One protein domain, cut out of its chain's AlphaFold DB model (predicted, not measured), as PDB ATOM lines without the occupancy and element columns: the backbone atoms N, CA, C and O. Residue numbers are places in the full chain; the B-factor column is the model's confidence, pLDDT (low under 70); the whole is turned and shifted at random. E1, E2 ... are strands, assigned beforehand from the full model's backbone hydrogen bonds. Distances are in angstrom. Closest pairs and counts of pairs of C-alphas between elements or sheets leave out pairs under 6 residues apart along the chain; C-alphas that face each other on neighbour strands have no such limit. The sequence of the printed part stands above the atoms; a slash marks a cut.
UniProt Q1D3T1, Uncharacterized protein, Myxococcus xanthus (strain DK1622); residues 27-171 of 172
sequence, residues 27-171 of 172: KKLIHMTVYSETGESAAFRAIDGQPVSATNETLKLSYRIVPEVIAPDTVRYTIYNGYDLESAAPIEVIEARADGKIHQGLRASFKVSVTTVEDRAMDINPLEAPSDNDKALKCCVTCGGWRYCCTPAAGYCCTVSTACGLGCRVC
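This is residues 27 to 171 of the 172 residues of an uncharacterized protein of Myxococcus xanthus (strain DK1622) (UniProt Q1D3T1). What does the model look like at first sight? Two strongly twisted sheets, E2 E1 E8 E7 and E6 E5 E4 E3 E10 E9, stand partly face to face as a loosely formed sandwich that comes together at two sides, where E6 meets E7 and E8 and where E2 meets E9. The small hairpin of E11 and E12 packs beside E2 and E9, and residues 123 to 138 make a long loop with no named element, 13 to 24 A from the mean of all C-alphas. What is it made of, and how large is it? The printed part has 145 residues with no named helix and twelve named strands, E1 to E12 in order along the chain; the class is all strand, and the three sheets, the third being E11 - E12, are all antiparallel. It is compact, with a radius of gyration of the C-alphas of 14.5 A, and rounded, spanning 41 by 35 by 33 A.

Which strands stand beside the first one? E1, residues 27 to 36, forms a hairpin with E2, residues 41 to 47, antiparallel at 159 degrees, with N 44 and O 32 within hydrogen-bond range at 2.7 A. E1's other neighbour is E8, residues 110 to 122, antiparallel at 161 degrees, with N 33 and O 113 2.8 A apart. E8 forms a hairpin with the edge strand E7, residues 102 to 104, antiparallel at 118 degrees, with N 103 and O 112 2.7 A apart. How is the larger sheet laid out? E3, residues 52 to 56, E4, residues 61 to 71, E5, residues 74 to 81, and E6, residues 92 to 97, form a meander, each strand the antiparallel neighbour of the one before; N 63 and O 54, N 66 and O 78, and N 77 and O 94 are each 2.8 A apart. E10, residues 146 to 150, is antiparallel to E3 at 157 degrees, with N 147 and O 55 2.7 A apart. E10 forms a hairpin with the edge strand E9, residues 139 to 143, with N 139 and O 150 2.8 A apart. Where do the two sheets come closest? The closest C-alphas of E6 and E8 are those of Arg 97 and Val 114, 6.0 A apart, and those of E2 and E9 are Ala 42 and Cys 143, 6.1 A apart. E1 and E4 come to 7.2 A at the C-alphas of Lys 28 and Val 69, while E3 and E8 are apart. Where is the last hairpin? E11, residues 158 to 160, and E12, residues 168 to 170, are antiparallel at 176 degrees, with N 170 and O 158 2.7 A apart. The closest C-alphas of E11 and E2 are those of Val 160 and Phe 44, 5.2 A apart.

Where do the first and last strands lie? E1 begins at C-alpha 27, (62.209, 9.875, 18.068), and E12 ends at C-alpha 170, (55.161, 10.173, 2.810). Which strands are long? From first to last C-alpha E4 measures 29.8 A, E8 29.2 A, E1 27.7 A and E5 22.9 A. E8 bends by 74 degrees at residue 119, whose C-alpha is at (63.675, 4.312, 19.778).

How far does it reach, and is it cut? The two C-alphas farthest apart, those of Thr 38 and Pro 126, are 42.1 A apart, and the printed part has no cut. Which link is long? The link from E8 to E9 is long, with 16 residues, and those two strands are apart. Where is confidence low? The mean pLDDT of the printed part is 81.8, and 27 residues are under 70, among them residues 121 to 136 and 85 to 87.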
ATOM      1  N   LYS A  27      63.654   9.773  17.843       81.88
ATOM      2  CA  LYS A  27      62.209   9.875  18.068       81.88
ATOM      3  C   LYS A  27      61.670   8.518  18.478       81.88
ATOM      4  O   LYS A  27      62.142   7.480  18.013       81.88
ATOM      5  N   LYS A  28      60.641   8.538  19.318       87.50
ATOM      6  CA  LYS A  28      59.906   7.332  19.672       87.50
ATOM      7  C   LYS A  28      58.872   7.037  18.589       87.50
ATOM      8  O   LYS A  28      58.054   7.893  18.241       87.50
ATOM      9  N   LEU A  29      58.928   5.824  18.052       87.50
ATOM     10  CA  LEU A  29      57.922   5.273  17.157       87.50
ATOM     11  C   LEU A  29      56.983   4.381  17.969       87.50
ATOM     12  O   LEU A  29      57.425   3.474  18.670       87.50
ATOM     13  N   ILE A  30      55.687   4.638  17.867       90.69
ATOM     14  CA  ILE A  30      54.643   3.966  18.635       90.69
ATOM     15  C   ILE A  30      53.907   3.012  17.702       90.69
ATOM     16  O   ILE A  30      53.299   3.446  16.724       90.69
ATOM     17  N   HIS A  31      53.954   1.714  17.992       90.38
ATOM     18  CA  HIS A  31      53.200   0.702  17.261       90.38
ATOM     19  C   HIS A  31      51.883   0.449  17.981       90.38
ATOM     20  O   HIS A  31      51.849  -0.158  19.057       90.38
ATOM     21  N   MET A  32      50.791   0.895  17.376       90.19
ATOM     22  CA  MET A  32      49.471   0.835  17.986       90.19
ATOM     23  C   MET A  32      48.428   0.233  17.056       90.19
ATOM     24  O   MET A  32      48.597   0.233  15.842       90.19
ATOM     25  N   THR A  33      47.342  -0.278  17.625       89.56
ATOM     26  CA  THR A  33      46.165  -0.730  16.878       89.56
ATOM     27  C   THR A  33      44.949   0.038  17.364       89.56
ATOM     28  O   THR A  33      44.698   0.080  18.565       89.56
ATOM     29  N   VAL A  34      44.192   0.644  16.451       89.38
ATOM     30  CA  VAL A  34      42.866   1.195  16.763       89.38
ATOM     31  C   VAL A  34      41.802   0.168  16.414       89.38
ATOM     32  O   VAL A  34      41.897  -0.489  15.380       89.38
ATOM     33  N   TYR A  35      40.788   0.064  17.266       88.38
ATOM     34  CA  TYR A  35      39.608  -0.769  17.069       88.38
ATOM     35  C   TYR A  35      38.369   0.116  16.953       88.38
ATOM     36  O   TYR A  35      38.155   0.991  17.798       88.38
ATOM     37  N   SER A  36      37.553  -0.119  15.930       84.81
ATOM     38  CA  SER A  36      36.241   0.507  15.778       84.81
ATOM     39  C   SER A  36      35.222  -0.090  16.758       84.81
ATOM     40  O   SER A  36      35.435  -1.159  17.338       84.81
ATOM     41  N   GLU A  37      34.068   0.564  16.909       79.88
ATOM     42  CA  GLU A  37      32.942   0.012  17.679       79.88
ATOM     43  C   GLU A  37      32.389  -1.290  17.080       79.88
ATOM     44  O   GLU A  37      31.853  -2.126  17.803       79.88
ATOM     45  N   THR A  38      32.555  -1.490  15.770       79.12
ATOM     46  CA  THR A  38      32.128  -2.701  15.055       79.12
ATOM     47  C   THR A  38      33.108  -3.869  15.208       79.12
ATOM     48  O   THR A  38      32.822  -4.965  14.732       79.12
ATOM     49  N   GLY A  39      34.243  -3.665  15.890       76.62
ATOM     50  CA  GLY A  39      35.260  -4.693  16.135       76.62
ATOM     51  C   GLY A  39      36.312  -4.825  15.031       76.62
ATOM     52  O   GLY A  39      37.200  -5.672  15.133       76.62
ATOM     53  N   GLU A  40      36.256  -3.985  13.998       82.88
ATOM     54  CA  GLU A  40      37.314  -3.901  12.994       82.88
ATOM     55  C   GLU A  40      38.547  -3.217  13.588       82.88
ATOM     56  O   GLU A  40      38.437  -2.409  14.510       82.88
ATOM     57  N   SER A  41      39.737  -3.532  13.074       85.56
ATOM     58  CA  SER A  41      40.977  -2.991  13.629       85.56
ATOM     59  C   SER A  41      41.979  -2.586  12.563       85.56
ATOM     60  O   SER A  41      42.032  -3.175  11.484       85.56
ATOM     61  N   ALA A  42      42.791  -1.589  12.890       84.44
ATOM     62  CA  ALA A  42      43.874  -1.110  12.055       84.44
ATOM     63  C   ALA A  42      45.120  -0.891  12.913       84.44
ATOM     64  O   ALA A  42      45.124  -0.048  13.810       84.44
ATOM     65  N   ALA A  43      46.184  -1.644  12.630       86.06
ATOM     66  CA  ALA A  43      47.516  -1.318  13.133       86.06
ATOM     67  C   ALA A  43      48.011  -0.012  12.486       86.06
ATOM     68  O   ALA A  43      47.616   0.309  11.370       86.06
ATOM     69  N   PHE A  44      48.850   0.758  13.164       83.94
ATOM     70  CA  PHE A  44      49.585   1.878  12.590       83.94
ATOM     71  C   PHE A  44      50.783   2.248  13.449       83.94
ATOM     72  O   PHE A  44      50.962   1.794  14.579       83.94
ATOM     73  N   ARG A  45      51.637   3.070  12.847       86.25
ATOM     74  CA  ARG A  45      52.840   3.603  13.461       86.25
ATOM     75  C   ARG A  45      52.630   5.091  13.639       86.25
ATOM     76  O   ARG A  45      52.414   5.781  12.650       86.25
ATOM     77  N   ALA A  46      52.669   5.566  14.871       85.00
ATOM     78  CA  ALA A  46      52.600   6.985  15.172       85.00
ATOM     79  C   ALA A  46      53.960   7.479  15.662       85.00
ATOM     80  O   ALA A  46      54.710   6.732  16.289       85.00
ATOM     81  N   ILE A  47      54.287   8.728  15.356       86.12
ATOM     82  CA  ILE A  47      55.497   9.377  15.858       86.12
ATOM     83  C   ILE A  47      55.105  10.190  17.086       86.12
ATOM     84  O   ILE A  47      54.103  10.902  17.068       86.12
ATOM     85  N   ASP A  48      55.910  10.083  18.134       88.75
ATOM     86  CA  ASP A  48      55.747  10.843  19.367       88.75
ATOM     87  C   ASP A  48      55.578  12.356  19.121       88.75
ATOM     88  O   ASP A  48      56.391  13.000  18.446       88.75
ATOM     89  N   GLY A  49      54.476  12.897  19.641       86.75
ATOM     90  CA  GLY A  49      54.035  14.284  19.515       86.75
ATOM     91  C   GLY A  49      53.360  14.650  18.189       86.75
ATOM     92  O   GLY A  49      52.891  15.780  18.049       86.75
ATOM     93  N   GLN A  50      53.289  13.751  17.199       84.88
ATOM     94  CA  GLN A  50      52.717  14.070  15.886       84.88
ATOM     95  C   GLN A  50      51.231  13.699  15.788       84.88
ATOM     96  O   GLN A  50      50.867  12.547  16.034       84.88
ATOM     97  N   PRO A  51      50.352  14.635  15.380       87.25
ATOM     98  CA  PRO A  51      48.925  14.372  15.304       87.25
ATOM     99  C   PRO A  51      48.569  13.397  14.175       87.25
ATOM    100  O   PRO A  51      49.050  13.512  13.047       87.25
ATOM    101  N   VAL A  52      47.623  12.508  14.464       88.00
ATOM    102  CA  VAL A  52      46.935  11.658  13.487       88.00
ATOM    103  C   VAL A  52      45.467  12.067  13.445       88.00
ATOM    104  O   VAL A  52      44.796  12.134  14.476       88.00
ATOM    105  N   SER A  53      44.945  12.345  12.254       89.94
ATOM    106  CA  SER A  53      43.512  12.547  12.045       89.94
ATOM    107  C   SER A  53      42.837  11.203  11.799       89.94
ATOM    108  O   SER A  53      43.295  10.443  10.952       89.94
ATOM    109  N   ALA A  54      41.743  10.919  12.499       89.88
ATOM    110  CA  ALA A  54      40.946   9.707  12.329       89.88
ATOM    111  C   ALA A  54      39.482  10.085  12.086       89.88
ATOM    112  O   ALA A  54      38.862  10.744  12.916       89.88
ATOM    113  N   THR A  55      38.915   9.675  10.955       90.19
ATOM    114  CA  THR A  55      37.543  10.017  10.559       90.19
ATOM    115  C   THR A  55      36.733   8.759  10.284       90.19
ATOM    116  O   THR A  55      37.190   7.885   9.560       90.19
ATOM    117  N   ASN A  56      35.518   8.677  10.816       88.19
ATOM    118  CA  ASN A  56      34.536   7.653  10.478       88.19
ATOM    119  C   ASN A  56      33.379   8.315   9.725       88.19
ATOM    120  O   ASN A  56      32.567   9.041  10.305       88.19
ATOM    121  N   GLU A  57      33.314   8.089   8.413       83.94
ATOM    122  CA  GLU A  57      32.329   8.744   7.544       83.94
ATOM    123  C   GLU A  57      30.898   8.246   7.775       83.94
ATOM    124  O   GLU A  57      29.945   9.005   7.564       83.94
ATOM    125  N   THR A  58      30.748   6.997   8.223       83.69
ATOM    126  CA  THR A  58      29.457   6.370   8.530       83.69
ATOM    127  C   THR A  58      28.844   6.993   9.776       83.69
ATOM    128  O   THR A  58      27.688   7.405   9.759       83.69
ATOM    129  N   LEU A  59      29.640   7.123  10.840       83.00
ATOM    130  CA  LEU A  59      29.213   7.696  12.117       83.00
ATOM    131  C   LEU A  59      29.296   9.230  12.146       83.00
ATOM    132  O   LEU A  59      28.880   9.845  13.123       83.00
ATOM    133  N   LYS A  60      29.820   9.857  11.082       86.62
ATOM    134  CA  LYS A  60      30.077  11.309  10.994       86.62
ATOM    135  C   LYS A  60      30.987  11.825  12.117       86.62
ATOM    136  O   LYS A  60      30.859  12.965  12.558       86.62
ATOM    137  N   LEU A  61      31.935  10.994  12.546       87.06
ATOM    138  CA  LEU A  61      32.891  11.317  13.603       87.06
ATOM    139  C   LEU A  61      34.247  11.661  13.001       87.06
ATOM    140  O   LEU A  61      34.686  11.052  12.029       87.06
ATOM    141  N   SER A  62      34.925  12.634  13.594       90.19
ATOM    142  CA  SER A  62      36.286  13.002  13.228       90.19
ATOM    143  C   SER A  62      37.044  13.368  14.490       90.19
ATOM    144  O   SER A  62      36.520  14.113  15.318       90.19
ATOM    145  N   TYR A  63      38.266  12.863  14.622       91.25
ATOM    146  CA  TYR A  63      39.146  13.094  15.757       91.25
ATOM    147  C   TYR A  63      40.535  13.516  15.294       91.25
ATOM    148  O   TYR A  63      41.041  13.050  14.272       91.25
ATOM    149  N   ARG A  64      41.174  14.367  16.096       91.31
ATOM    150  CA  ARG A  64      42.618  14.610  16.058       91.31
ATOM    151  C   ARG A  64      43.217  13.948  17.292       91.31
ATOM    152  O   ARG A  64      42.821  14.263  18.410       91.31
ATOM    153  N   ILE A  65      44.148  13.028  17.087       91.12
ATOM    154  CA  ILE A  65      44.771  12.226  18.140       91.12
ATOM    155  C   ILE A  65      46.243  12.619  18.211       91.12
ATOM    156  O   ILE A  65      46.954  12.488  17.219       91.12
ATOM    157  N   VAL A  66      46.695  13.099  19.367       91.56
ATOM    158  CA  VAL A  66      48.099  13.445  19.623       91.56
ATOM    159  C   VAL A  66      48.682  12.414  20.594       91.56
ATOM    160  O   VAL A  66      48.306  12.420  21.768       91.56
ATOM    161  N   PRO A  67      49.540  11.499  20.121       92.38
ATOM    162  CA  PRO A  67      50.220  10.533  20.965       92.38
ATOM    163  C   PRO A  67      51.489  11.134  21.575       92.38
ATOM    164  O   PRO A  67      52.262  11.775  20.870       92.38
ATOM    165  N   GLU A  68      51.729  10.886  22.856       94.38
ATOM    166  CA  GLU A  68      52.919  11.338  23.582       94.38
ATOM    167  C   GLU A  68      53.495  10.192  24.423       94.38
ATOM    168  O   GLU A  68      52.772   9.556  25.192       94.38
ATOM    169  N   VAL A  69      54.792   9.912  24.300       94.50
ATOM    170  CA  VAL A  69      55.474   8.919  25.141       94.50
ATOM    171  C   VAL A  69      55.831   9.550  26.485       94.50
ATOM    172  O   VAL A  69      56.773  10.328  26.591       94.50
ATOM    173  N   ILE A  70      55.090   9.186  27.532       95.56
ATOM    174  CA  ILE A  70      55.239   9.762  28.883       95.56
ATOM    175  C   ILE A  70      56.082   8.892  29.826       95.56
ATOM    176  O   ILE A  70      56.534   9.359  30.869       95.56
ATOM    177  N   ALA A  71      56.298   7.624  29.470       93.94
ATOM    178  CA  ALA A  71      57.214   6.702  30.138       93.94
ATOM    179  C   ALA A  71      57.729   5.665  29.117       93.94
ATOM    180  O   ALA A  71      57.148   5.559  28.036       93.94
ATOM    181  N   PRO A  72      58.775   4.870  29.424       90.88
ATOM    182  CA  PRO A  72      59.380   3.941  28.461       90.88
ATOM    183  C   PRO A  72      58.398   2.994  27.755       90.88
ATOM    184  O   PRO A  72      58.603   2.661  26.593       90.88
ATOM    185  N   ASP A  73      57.334   2.582  28.444       92.44
ATOM    186  CA  ASP A  73      56.306   1.659  27.961       92.44
ATOM    187  C   ASP A  73      54.901   2.282  27.939       92.44
ATOM    188  O   ASP A  73      53.925   1.556  27.778       92.44
ATOM    189  N   THR A  74      54.768   3.592  28.155       94.69
ATOM    190  CA  THR A  74      53.463   4.236  28.353       94.69
ATOM    191  C   THR A  74      53.280   5.409  27.400       94.69
ATOM    192  O   THR A  74      54.104   6.324  27.343       94.69
ATOM    193  N   VAL A  75      52.159   5.390  26.683       95.88
ATOM    194  CA  VAL A  75      51.759   6.409  25.712       95.88
ATOM    195  C   VAL A  75      50.470   7.070  26.174       95.88
ATOM    196  O   VAL A  75      49.488   6.395  26.486       95.88
ATOM    197  N   ARG A  76      50.455   8.399  26.178       96.19
ATOM    198  CA  ARG A  76      49.267   9.219  26.385       96.19
ATOM    199  C   ARG A  76      48.703   9.648  25.038       96.19
ATOM    200  O   ARG A  76      49.371  10.327  24.269       96.19
ATOM    201  N   TYR A  77      47.458   9.290  24.765       94.56
ATOM    202  CA  TYR A  77      46.697   9.778  23.624       94.56
ATOM    203  C   TYR A  77      45.801  10.917  24.072       94.56
ATOM    204  O   TYR A  77      44.820  10.694  24.780       94.56
ATOM    205  N   THR A  78      46.119  12.128  23.635       94.25
ATOM    206  CA  THR A  78      45.248  13.286  23.823       94.25
ATOM    207  C   THR A  78      44.347  13.422  22.603       94.25
ATOM    208  O   THR A  78      44.829  13.527  21.474       94.25
ATOM    209  N   ILE A  79      43.035  13.374  22.818       93.00
ATOM    210  CA  ILE A  79      42.033  13.290  21.757       93.00
ATOM    211  C   ILE A  79      41.238  14.595  21.723       93.00
ATOM    212  O   ILE A  79      40.736  15.058  22.747       93.00
ATOM    213  N   TYR A  80      41.090  15.156  20.529       92.56
ATOM    214  CA  TYR A  80      40.298  16.349  20.224       92.56
ATOM    215  C   TYR A  80      39.264  16.016  19.144       92.56
ATOM    216  O   TYR A  80      39.434  15.025  18.420       92.56
ATOM    217  N   ASN A  81      38.232  16.848  18.959       90.00
ATOM    218  CA  ASN A  81      37.431  16.717  17.741       90.00
ATOM    219  C   ASN A  81      38.296  17.056  16.521       90.00
ATOM    220  O   ASN A  81      39.217  17.865  16.580       90.00
ATOM    221  N   GLY A  82      38.000  16.439  15.384       84.19
ATOM    222  CA  GLY A  82      38.807  16.569  14.168       84.19
ATOM    223  C   GLY A  82      38.753  17.952  13.513       84.19
ATOM    224  O   GLY A  82      39.540  18.216  12.609       84.19
ATOM    225  N   TYR A  83      37.839  18.816  13.957       76.38
ATOM    226  CA  TYR A  83      37.677  20.195  13.485       76.38
ATOM    227  C   TYR A  83      38.241  21.223  14.475       76.38
ATOM    228  O   TYR A  83      38.259  22.415  14.172       76.38
ATOM    229  N   ASP A  84      38.670  20.770  15.654       74.00
ATOM    230  CA  ASP A  84      39.152  21.642  16.715       74.00
ATOM    231  C   ASP A  84      40.593  22.102  16.431       74.00
ATOM    232  O   ASP A  84      41.452  21.328  15.998       74.00
ATOM    233  N   LEU A  85      40.849  23.389  16.677       64.19
ATOM    234  CA  LEU A  85      42.167  24.014  16.537       64.19
ATOM    235  C   LEU A  85      43.087  23.640  17.710       64.19
ATOM    236  O   LEU A  85      42.642  23.119  18.731       64.19
ATOM    237  N   GLU A  86      44.377  23.963  17.595       64.12
ATOM    238  CA  GLU A  86      45.405  23.572  18.574       64.12
ATOM    239  C   GLU A  86      45.170  24.072  20.013       64.12
ATOM    240  O   GLU A  86      45.779  23.545  20.939       64.12
ATOM    241  N   SER A  87      44.281  25.048  20.218       67.12
ATOM    242  CA  SER A  87      43.937  25.613  21.530       67.12
ATOM    243  C   SER A  87      42.661  25.046  22.166       67.12
ATOM    244  O   SER A  87      42.290  25.475  23.261       67.12
ATOM    245  N   ALA A  88      41.960  24.118  21.510       81.06
ATOM    246  CA  ALA A  88      40.755  23.517  22.073       81.06
ATOM    247  C   ALA A  88      41.076  22.590  23.254       81.06
ATOM    248  O   ALA A  88      42.137  21.969  23.310       81.06
ATOM    249  N   ALA A  89      40.140  22.466  24.197       87.62
ATOM    250  CA  ALA A  89      40.263  21.489  25.273       87.62
ATOM    251  C   ALA A  89      40.128  20.059  24.713       87.62
ATOM    252  O   ALA A  89      39.278  19.827  23.847       87.62
ATOM    253  N   PRO A  90      40.919  19.088  25.202       91.50
ATOM    254  CA  PRO A  90      40.777  17.706  24.775       91.50
ATOM    255  C   PRO A  90      39.419  17.147  25.201       91.50
ATOM    256  O   PRO A  90      38.946  17.393  26.313       91.50
ATOM    257  N   ILE A  91      38.802  16.357  24.323       92.44
ATOM    258  CA  ILE A  91      37.570  15.631  24.652       92.44
ATOM    259  C   ILE A  91      37.858  14.464  25.596       92.44
ATOM    260  O   ILE A  91      36.994  14.094  26.396       92.44
ATOM    261  N   GLU A  92      39.065  13.902  25.493       93.50
ATOM    262  CA  GLU A  92      39.502  12.733  26.237       93.50
ATOM    263  C   GLU A  92      41.031  12.592  26.250       93.50
ATOM    264  O   GLU A  92      41.727  13.041  25.337       93.50
ATOM    265  N   VAL A  93      41.539  11.927  27.286       94.12
ATOM    266  CA  VAL A  93      42.924  11.473  27.396       94.12
ATOM    267  C   VAL A  93      42.911   9.981  27.724       94.12
ATOM    268  O   VAL A  93      42.265   9.572  28.687       94.12
ATOM    269  N   ILE A  94      43.621   9.172  26.937       94.81
ATOM    270  CA  ILE A  94      43.770   7.728  27.162       94.81
ATOM    271  C   ILE A  94      45.242   7.429  27.421       94.81
ATOM    272  O   ILE A  94      46.084   7.709  26.574       94.81
ATOM    273  N   GLU A  95      45.559   6.816  28.557       95.19
ATOM    274  CA  GLU A  95      46.895   6.277  28.813       95.19
ATOM    275  C   GLU A  95      46.907   4.777  28.508       95.19
ATOM    276  O   GLU A  95      46.098   4.006  29.033       95.19
ATOM    277  N   ALA A  96      47.812   4.374  27.619       94.50
ATOM    278  CA  ALA A  96      47.952   3.004  27.159       94.50
ATOM    279  C   ALA A  96      49.377   2.506  27.364       94.50
ATOM    280  O   ALA A  96      50.343   3.232  27.120       94.50
ATOM    281  N   ARG A  97      49.503   1.249  27.785       94.69
ATOM    282  CA  ARG A  97      50.804   0.604  27.960       94.69
ATOM    283  C   ARG A  97      51.141  -0.232  26.735       94.69
ATOM    284  O   ARG A  97      50.252  -0.770  26.081       94.69
ATOM    285  N   ALA A  98      52.429  -0.361  26.447       92.50
ATOM    286  CA  ALA A  98      52.975  -1.243  25.425       92.50
ATOM    287  C   ALA A  98      52.941  -2.713  25.888       92.50
ATOM    288  O   ALA A  98      53.969  -3.376  25.988       92.50
ATOM    289  N   ASP A  99      51.752  -3.208  26.237       92.75
ATOM    290  CA  ASP A  99      51.507  -4.570  26.725       92.75
ATOM    291  C   ASP A  99      50.507  -5.348  25.850       92.75
ATOM    292  O   ASP A  99      50.111  -6.466  26.185       92.75
ATOM    293  N   GLY A 100      50.091  -4.755  24.726       88.69
ATOM    294  CA  GLY A 100      49.140  -5.326  23.776       88.69
ATOM    295  C   GLY A 100      47.685  -5.316  24.245       88.69
ATOM    296  O   GLY A 100      46.817  -5.787  23.507       88.69
ATOM    297  N   LYS A 101      47.377  -4.787  25.437       93.81
ATOM    298  CA  LYS A 101      45.995  -4.713  25.918       93.81
ATOM    299  C   LYS A 101      45.223  -3.602  25.221       93.81
ATOM    300  O   LYS A 101      45.776  -2.622  24.732       93.81
ATOM    301  N   ILE A 102      43.906  -3.776  25.187       92.25
ATOM    302  CA  ILE A 102      42.980  -2.786  24.646       92.25
ATOM    303  C   ILE A 102      42.624  -1.797  25.756       92.25
ATOM    304  O   ILE A 102      42.071  -2.173  26.788       92.25
ATOM    305  N   HIS A 103      42.902  -0.529  25.502       92.25
ATOM    306  CA  HIS A 103      42.532   0.614  26.316       92.25
ATOM    307  C   HIS A 103      41.359   1.333  25.648       92.25
ATOM    308  O   HIS A 103      41.358   1.575  24.440       92.25
ATOM    309  N   GLN A 104      40.342   1.657  26.437       89.44
ATOM    310  CA  GLN A 104      39.120   2.288  25.958       89.44
ATOM    311  C   GLN A 104      38.907   3.616  26.680       89.44
ATOM    312  O   GLN A 104      38.979   3.673  27.907       89.44
ATOM    313  N   GLY A 105      38.617   4.653  25.899       81.62
ATOM    314  CA  GLY A 105      38.103   5.915  26.404       81.62
ATOM    315  C   GLY A 105      36.609   5.834  26.730       81.62
ATOM    316  O   GLY A 105      35.871   5.015  26.185       81.62
ATOM    317  N   LEU A 106      36.157   6.690  27.636       82.88
ATOM    318  CA  LEU A 106      34.759   6.935  27.964       82.88
ATOM    319  C   LEU A 106      34.014   7.703  26.862       82.88
ATOM    320  O   LEU A 106      32.795   7.576  26.774       82.88
ATOM    321  N   ARG A 107      34.704   8.541  26.073       85.38
ATOM    322  CA  ARG A 107      34.073   9.489  25.130       85.38
ATOM    323  C   ARG A 107      34.466   9.276  23.669       85.38
ATOM    324  O   ARG A 107      33.744   9.715  22.777       85.38
ATOM    325  N   ALA A 108      35.586   8.619  23.412       84.00
ATOM    326  CA  ALA A 108      36.024   8.230  22.089       84.00
ATOM    327  C   ALA A 108      35.271   6.977  21.620       84.00
ATOM    328  O   ALA A 108      35.213   5.966  22.317       84.00
ATOM    329  N   SER A 109      34.760   7.017  20.390       84.56
ATOM    330  CA  SER A 109      34.109   5.882  19.704       84.56
ATOM    331  C   SER A 109      35.112   4.864  19.135       84.56
ATOM    332  O   SER A 109      34.875   4.202  18.124       84.56
ATOM    333  N   PHE A 110      36.292   4.763  19.743       85.75
ATOM    334  CA  PHE A 110      37.327   3.823  19.340       85.75
ATOM    335  C   PHE A 110      38.147   3.374  20.546       85.75
ATOM    336  O   PHE A 110      38.195   4.034  21.586       85.75
ATOM    337  N   LYS A 111      38.812   2.232  20.395       91.12
ATOM    338  CA  LYS A 111      39.752   1.697  21.388       91.12
ATOM    339  C   LYS A 111      41.155   1.679  20.807       91.12
ATOM    340  O   LYS A 111      41.307   1.621  19.590       91.12
ATOM    341  N   VAL A 112      42.169   1.693  21.663       91.44
ATOM    342  CA  VAL A 112      43.581   1.650  21.261       91.44
ATOM    343  C   VAL A 112      44.315   0.539  21.995       91.44
ATOM    344  O   VAL A 112      44.082   0.321  23.176       91.44
ATOM    345  N   SER A 113      45.231  -0.147  21.327       92.12
ATOM    346  CA  SER A 113      46.251  -0.975  21.972       92.12
ATOM    347  C   SER A 113      47.628  -0.496  21.549       92.12
ATOM    348  O   SER A 113      47.802  -0.036  20.422       92.12
ATOM    349  N   VAL A 114      48.608  -0.587  22.447       93.00
ATOM    350  CA  VAL A 114      50.014  -0.312  22.130       93.00
ATOM    351  C   VAL A 114      50.783  -1.605  22.289       93.00
ATOM    352  O   VAL A 114      50.624  -2.319  23.273       93.00
ATOM    353  N   THR A 115      51.589  -1.928  21.288       88.31
ATOM    354  CA  THR A 115      52.359  -3.176  21.253       88.31
ATOM    355  C   THR A 115      53.824  -2.916  21.539       88.31
ATOM    356  O   THR A 115      54.396  -3.583  22.393       88.31
ATOM    357  N   THR A 116      54.417  -1.922  20.879       90.06
ATOM    358  CA  THR A 116      55.808  -1.527  21.101       90.06
ATOM    359  C   THR A 116      55.962  -0.011  21.057       90.06
ATOM    360  O   THR A 116      55.221   0.698  20.369       90.06
ATOM    361  N   VAL A 117      56.937   0.481  21.819       90.81
ATOM    362  CA  VAL A 117      57.478   1.836  21.713       90.81
ATOM    363  C   VAL A 117      58.967   1.670  21.464       90.81
ATOM    364  O   VAL A 117      59.682   1.112  22.294       90.81
ATOM    365  N   GLU A 118      59.425   2.099  20.299       90.06
ATOM    366  CA  GLU A 118      60.792   1.868  19.842       90.06
ATOM    367  C   GLU A 118      61.516   3.199  19.688       90.06
ATOM    368  O   GLU A 118      60.983   4.149  19.108       90.06
ATOM    369  N   ASP A 119      62.750   3.264  20.187       84.94
ATOM    370  CA  ASP A 119      63.675   4.312  19.778       84.94
ATOM    371  C   ASP A 119      64.046   4.075  18.329       84.94
ATOM    372  O   ASP A 119      64.681   3.077  17.978       84.94
ATOM    373  N   ARG A 120      63.651   5.010  17.475       79.75
ATOM    374  CA  ARG A 120      64.074   5.000  16.092       79.75
ATOM    375  C   ARG A 120      64.988   6.184  15.876       79.75
ATOM    376  O   ARG A 120      64.581   7.338  16.024       79.75
ATOM    377  N   ALA A 121      66.227   5.879  15.493       68.69
ATOM    378  CA  ALA A 121      67.060   6.852  14.815       68.69
ATOM    379  C   ALA A 121      66.304   7.241  13.544       68.69
ATOM    380  O   ALA A 121      66.185   6.457  12.599       68.69
ATOM    381  N   MET A 122      65.689   8.417  13.584       64.81
ATOM    382  CA  MET A 122      65.169   9.024  12.380       64.81
ATOM    383  C   MET A 122      66.409   9.486  11.637       64.81
ATOM    384  O   MET A 122      67.199  10.262  12.177       64.81
ATOM    385  N   ASP A 123      66.611   8.940  10.445       55.38
ATOM    386  CA  ASP A 123      67.653   9.416   9.556       55.38
ATOM    387  C   ASP A 123      67.309  10.871   9.226       55.38
ATOM    388  O   ASP A 123      66.442  11.146   8.394       55.38
ATOM    389  N   ILE A 124      67.914  11.811   9.954       53.47
ATOM    390  CA  ILE A 124      68.018  13.186   9.490       53.47
ATOM    391  C   ILE A 124      69.048  13.170   8.372       53.47
ATOM    392  O   ILE A 124      70.135  13.722   8.483       53.47
ATOM    393  N   ASN A 125      68.638  12.647   7.222       47.41
ATOM    394  CA  ASN A 125      68.876  13.485   6.072       47.41
ATOM    395  C   ASN A 125      68.172  14.800   6.421       47.41
ATOM    396  O   ASN A 125      66.977  14.749   6.739       47.41
ATOM    397  N   PRO A 126      68.858  15.953   6.450       48.12
ATOM    398  CA  PRO A 126      68.187  17.238   6.469       48.12
ATOM    399  C   PRO A 126      67.451  17.362   5.133       48.12
ATOM    400  O   PRO A 126      67.863  18.073   4.224       48.12
ATOM    401  N   LEU A 127      66.367  16.602   4.987       51.94
ATOM    402  CA  LEU A 127      65.308  16.938   4.080       51.94
ATOM    403  C   LEU A 127      64.886  18.323   4.537       51.94
ATOM    404  O   LEU A 127      64.665  18.549   5.736       51.94
ATOM    405  N   GLU A 128      64.872  19.254   3.588       55.56
ATOM    406  CA  GLU A 128      64.294  20.571   3.791       55.56
ATOM    407  C   GLU A 128      63.003  20.398   4.594       55.56
ATOM    408  O   GLU A 128      62.240  19.452   4.358       55.56
ATOM    409  N   ALA A 129      62.788  21.259   5.596       58.34
ATOM    410  CA  ALA A 129      61.502  21.280   6.281       58.34
ATOM    411  C   ALA A 129      60.413  21.226   5.196       58.34
ATOM    412  O   ALA A 129      60.571  21.965   4.220       58.34
ATOM    413  N   PRO A 130      59.384  20.355   5.324       61.09
ATOM    414  CA  PRO A 130      58.383  20.165   4.291       61.09
ATOM    415  C   PRO A 130      57.979  21.537   3.791       61.09
ATOM    416  O   PRO A 130      57.601  22.398   4.603       61.09
ATOM    417  N   SER A 131      58.148  21.761   2.489       63.47
ATOM    418  CA  SER A 131      57.742  23.019   1.887       63.47
ATOM    419  C   SER A 131      56.261  23.244   2.203       63.47
ATOM    420  O   SER A 131      55.534  22.311   2.560       63.47
ATOM    421  N   ASP A 132      55.761  24.470   2.080       66.88
ATOM    422  CA  ASP A 132      54.332  24.697   2.334       66.88
ATOM    423  C   ASP A 132      53.432  23.837   1.418       66.88
ATOM    424  O   ASP A 132      52.324  23.470   1.813       66.88
ATOM    425  N   ASN A 133      53.949  23.401   0.260       65.56
ATOM    426  CA  ASN A 133      53.307  22.410  -0.604       65.56
ATOM    427  C   ASN A 133      53.312  20.995   0.005       65.56
ATOM    428  O   ASN A 133      52.302  20.298  -0.065       65.56
ATOM    429  N   ASP A 134      54.400  20.576   0.652       64.06
ATOM    430  CA  ASP A 134      54.512  19.255   1.289       64.06
ATOM    431  C   ASP A 134      53.686  19.155   2.576       64.06
ATOM    432  O   ASP A 134      53.167  18.090   2.907       64.06
ATOM    433  N   LYS A 135      53.479  20.275   3.280       63.34
ATOM    434  CA  LYS A 135      52.531  20.350   4.408       63.34
ATOM    435  C   LYS A 135      51.081  20.131   3.964       63.34
ATOM    436  O   LYS A 135      50.244  19.725   4.770       63.34
ATOM    437  N   ALA A 136      50.764  20.383   2.694       63.81
ATOM    438  CA  ALA A 136      49.455  20.054   2.138       63.81
ATOM    439  C   ALA A 136      49.321  18.558   1.794       63.81
ATOM    440  O   ALA A 136      48.197  18.054   1.711       63.81
ATOM    441  N   LEU A 137      50.436  17.830   1.636       71.25
ATOM    442  CA  LEU A 137      50.421  16.398   1.350       71.25
ATOM    443  C   LEU A 137      49.990  15.619   2.596       71.25
ATOM    444  O   LEU A 137      50.650  15.613   3.635       71.25
ATOM    445  N   LYS A 138      48.852  14.934   2.480       78.75
ATOM    446  CA  LYS A 138      48.312  14.058   3.520       78.75
ATOM    447  C   LYS A 138      48.443  12.604   3.089       78.75
ATOM    448  O   LYS A 138      47.939  12.208   2.043       78.75
ATOM    449  N   CYS A 139      49.073  11.798   3.934       81.62
ATOM    450  CA  CYS A 139      49.059  10.345   3.847       81.62
ATOM    451  C   CYS A 139      47.728   9.865   4.408       81.62
ATOM    452  O   CYS A 139      47.515  10.050   5.602       81.62
ATOM    453  N   CYS A 140      46.845   9.275   3.602       85.88
ATOM    454  CA  CYS A 140      45.585   8.737   4.106       85.88
ATOM    455  C   CYS A 140      45.420   7.255   3.769       85.88
ATOM    456  O   CYS A 140      45.657   6.849   2.634       85.88
ATOM    457  N   VAL A 141      44.941   6.472   4.730       86.88
ATOM    458  CA  VAL A 141      44.504   5.082   4.537       86.88
ATOM    459  C   VAL A 141      43.121   4.899   5.134       86.88
ATOM    460  O   VAL A 141      42.810   5.495   6.162       86.88
ATOM    461  N   THR A 142      42.303   4.060   4.508       87.00
ATOM    462  CA  THR A 142      40.991   3.690   5.041       87.00
ATOM    463  C   THR A 142      41.017   2.229   5.458       87.00
ATOM    464  O   THR A 142      41.317   1.362   4.641       87.00
ATOM    465  N   CYS A 143      40.707   1.955   6.721       84.00
ATOM    466  CA  CYS A 143      40.492   0.612   7.232       84.00
ATOM    467  C   CYS A 143      39.545   0.611   8.437       84.00
ATOM    468  O   CYS A 143      39.589   1.510   9.271       84.00
ATOM    469  N   GLY A 144      38.714  -0.427   8.541       80.12
ATOM    470  CA  GLY A 144      37.874  -0.661   9.711       80.12
ATOM    471  C   GLY A 144      36.827   0.430   9.926       80.12
ATOM    472  O   GLY A 144      36.630   0.891  11.048       80.12
ATOM    473  N   GLY A 145      36.263   0.947   8.829       82.50
ATOM    474  CA  GLY A 145      35.347   2.089   8.843       82.50
ATOM    475  C   GLY A 145      36.004   3.440   9.161       82.50
ATOM    476  O   GLY A 145      35.316   4.460   9.147       82.50
ATOM    477  N   TRP A 146      37.318   3.467   9.410       87.62
ATOM    478  CA  TRP A 146      38.082   4.672   9.718       87.62
ATOM    479  C   TRP A 146      39.013   5.060   8.575       87.62
ATOM    480  O   TRP A 146      39.722   4.233   8.007       87.62
ATOM    481  N   ARG A 147      39.064   6.352   8.273       89.25
ATOM    482  CA  ARG A 147      40.089   6.985   7.455       89.25
ATOM    483  C   ARG A 147      41.101   7.654   8.376       89.25
ATOM    484  O   ARG A 147      40.754   8.586   9.097       89.25
ATOM    485  N   TYR A 148      42.345   7.203   8.325       88.06
ATOM    486  CA  TYR A 148      43.460   7.783   9.065       88.06
ATOM    487  C   TYR A 148      44.286   8.641   8.131       88.06
ATOM    488  O   TYR A 148      44.716   8.148   7.093       88.06
ATOM    489  N   CYS A 149      44.515   9.897   8.500       86.62
ATOM    490  CA  CYS A 149      45.330  10.832   7.746       86.62
ATOM    491  C   CYS A 149      46.440  11.426   8.615       86.62
ATOM    492  O   CYS A 149      46.206  11.791   9.766       86.62
ATOM    493  N   CYS A 150      47.632  11.570   8.050       84.00
ATOM    494  CA  CYS A 150      48.761  12.226   8.699       84.00
ATOM    495  C   CYS A 150      49.502  13.134   7.700       84.00
ATOM    496  O   CYS A 150      49.424  12.912   6.489       84.00
ATOM    497  N   THR A 151      50.212  14.149   8.194       79.19
ATOM    498  CA  THR A 151      50.994  15.103   7.385       79.19
ATOM    499  C   THR A 151      52.473  15.023   7.774       79.19
ATOM    500  O   THR A 151      52.758  14.855   8.962       79.19
ATOM    501  N   PRO A 152      53.420  15.149   6.823       75.00
ATOM    502  CA  PRO A 152      54.840  15.283   7.143       75.00
ATOM    503  C   PRO A 152      55.099  16.428   8.128       75.00
ATOM    504  O   PRO A 152      54.531  17.513   8.005       75.00
ATOM    505  N   ALA A 153      55.991  16.201   9.087       71.88
ATOM    506  CA  ALA A 153      56.468  17.243   9.992       71.88
ATOM    507  C   ALA A 153      57.862  17.718   9.565       71.88
ATOM    508  O   ALA A 153      58.551  17.032   8.813       71.88
ATOM    509  N   ALA A 154      58.298  18.879  10.065       68.88
ATOM    510  CA  ALA A 154      59.637  19.424   9.822       68.88
ATOM    511  C   ALA A 154      60.740  18.368  10.018       68.88
ATOM    512  O   ALA A 154      60.965  17.930  11.142       68.88
ATOM    513  N   GLY A 155      61.394  17.968   8.919       63.75
ATOM    514  CA  GLY A 155      62.476  16.981   8.910       63.75
ATOM    515  C   GLY A 155      62.046  15.511   9.023       63.75
ATOM    516  O   GLY A 155      62.905  14.669   9.268       63.75
ATOM    517  N   TYR A 156      60.754  15.172   8.875       70.62
ATOM    518  CA  TYR A 156      60.263  13.802   9.079       70.62
ATOM    519  C   TYR A 156      59.178  13.351   8.100       70.62
ATOM    520  O   TYR A 156      58.306  14.109   7.676       70.62
ATOM    521  N   CYS A 157      59.183  12.045   7.846       69.62
ATOM    522  CA  CYS A 157      58.213  11.369   7.003       69.62
ATOM    523  C   CYS A 157      56.961  10.920   7.751       69.62
ATOM    524  O   CYS A 157      57.031  10.466   8.892       69.62
ATOM    525  N   CYS A 158      55.830  10.938   7.051       74.12
ATOM    526  CA  CYS A 158      54.579  10.382   7.553       74.12
ATOM    527  C   CYS A 158      54.487   8.888   7.243       74.12
ATOM    528  O   CYS A 158      54.804   8.485   6.129       74.12
ATOM    529  N   THR A 159      54.021   8.043   8.160       74.00
ATOM    530  CA  THR A 159      53.740   6.632   7.840       74.00
ATOM    531  C   THR A 159      52.498   6.147   8.557       74.00
ATOM    532  O   THR A 159      52.423   6.259   9.771       74.00
ATOM    533  N   VAL A 160      51.577   5.518   7.834       75.62
ATOM    534  CA  VAL A 160      50.441   4.795   8.411       75.62
ATOM    535  C   VAL A 160      50.488   3.370   7.876       75.62
ATOM    536  O   VAL A 160      50.118   3.131   6.737       75.62
ATOM    537  N   SER A 161      51.000   2.416   8.654       73.50
ATOM    538  CA  SER A 161      51.118   1.008   8.238       73.50
ATOM    539  C   SER A 161      50.016   0.170   8.861       73.50
ATOM    540  O   SER A 161      50.081  -0.069  10.060       73.50
ATOM    541  N   THR A 162      49.074  -0.337   8.066       73.38
ATOM    542  CA  THR A 162      47.916  -1.075   8.590       73.38
ATOM    543  C   THR A 162      47.966  -2.572   8.328       73.38
ATOM    544  O   THR A 162      48.573  -3.031   7.364       73.38
ATOM    545  N   ALA A 163      47.280  -3.341   9.180       73.75
ATOM    546  CA  ALA A 163      47.046  -4.772   8.969       73.75
ATOM    547  C   ALA A 163      46.092  -5.052   7.785       73.75
ATOM    548  O   ALA A 163      45.882  -6.199   7.411       73.75
ATOM    549  N   CYS A 164      45.533  -4.004   7.175       72.62
ATOM    550  CA  CYS A 164      44.471  -4.072   6.174       72.62
ATOM    551  C   CYS A 164      45.007  -4.068   4.735       72.62
ATOM    552  O   CYS A 164      44.281  -3.772   3.791       72.62
ATOM    553  N   GLY A 165      46.297  -4.368   4.566       59.09
ATOM    554  CA  GLY A 165      46.935  -4.591   3.268       59.09
ATOM    555  C   GLY A 165      47.507  -3.346   2.590       59.09
ATOM    556  O   GLY A 165      48.410  -3.487   1.772       59.09
ATOM    557  N   LEU A 166      47.071  -2.135   2.955       60.72
ATOM    558  CA  LEU A 166      47.648  -0.891   2.439       60.72
ATOM    559  C   LEU A 166      48.124  -0.010   3.595       60.72
ATOM    560  O   LEU A 166      47.336   0.560   4.353       60.72
ATOM    561  N   GLY A 167      49.445   0.076   3.738       66.31
ATOM    562  CA  GLY A 167      50.081   1.170   4.455       66.31
ATOM    563  C   GLY A 167      50.338   2.342   3.507       66.31
ATOM    564  O   GLY A 167      50.589   2.129   2.324       66.31
ATOM    565  N   CYS A 168      50.305   3.571   4.010       70.94
ATOM    566  CA  CYS A 168      50.779   4.748   3.292       70.94
ATOM    567  C   CYS A 168      52.075   5.265   3.939       70.94
ATOM    568  O   CYS A 168      52.287   5.139   5.148       70.94
ATOM    569  N   ARG A 169      52.957   5.851   3.131       71.06
ATOM    570  CA  ARG A 169      54.182   6.542   3.553       71.06
ATOM    571  C   ARG A 169      54.242   7.882   2.826       71.06
ATOM    572  O   ARG A 169      53.871   7.936   1.662       71.06
ATOM    573  N   VAL A 170      54.771   8.922   3.464       62.28
ATOM    574  CA  VAL A 170      55.161  10.173   2.810       62.28
ATOM    575  C   VAL A 170      56.618  10.472   3.131       62.28
ATOM    576  O   VAL A 170      56.928  10.905   4.235       62.28
ATOM    577  N   CYS A 171      57.475  10.216   2.143       61.22
ATOM    578  CA  CYS A 171      58.759  10.878   1.902       61.22
ATOM    579  C   CYS A 171      58.865  11.055   0.378       61.22
ATOM    580  O   CYS A 171      58.622  10.054  -0.296       61.22
TER     581      CYS A 171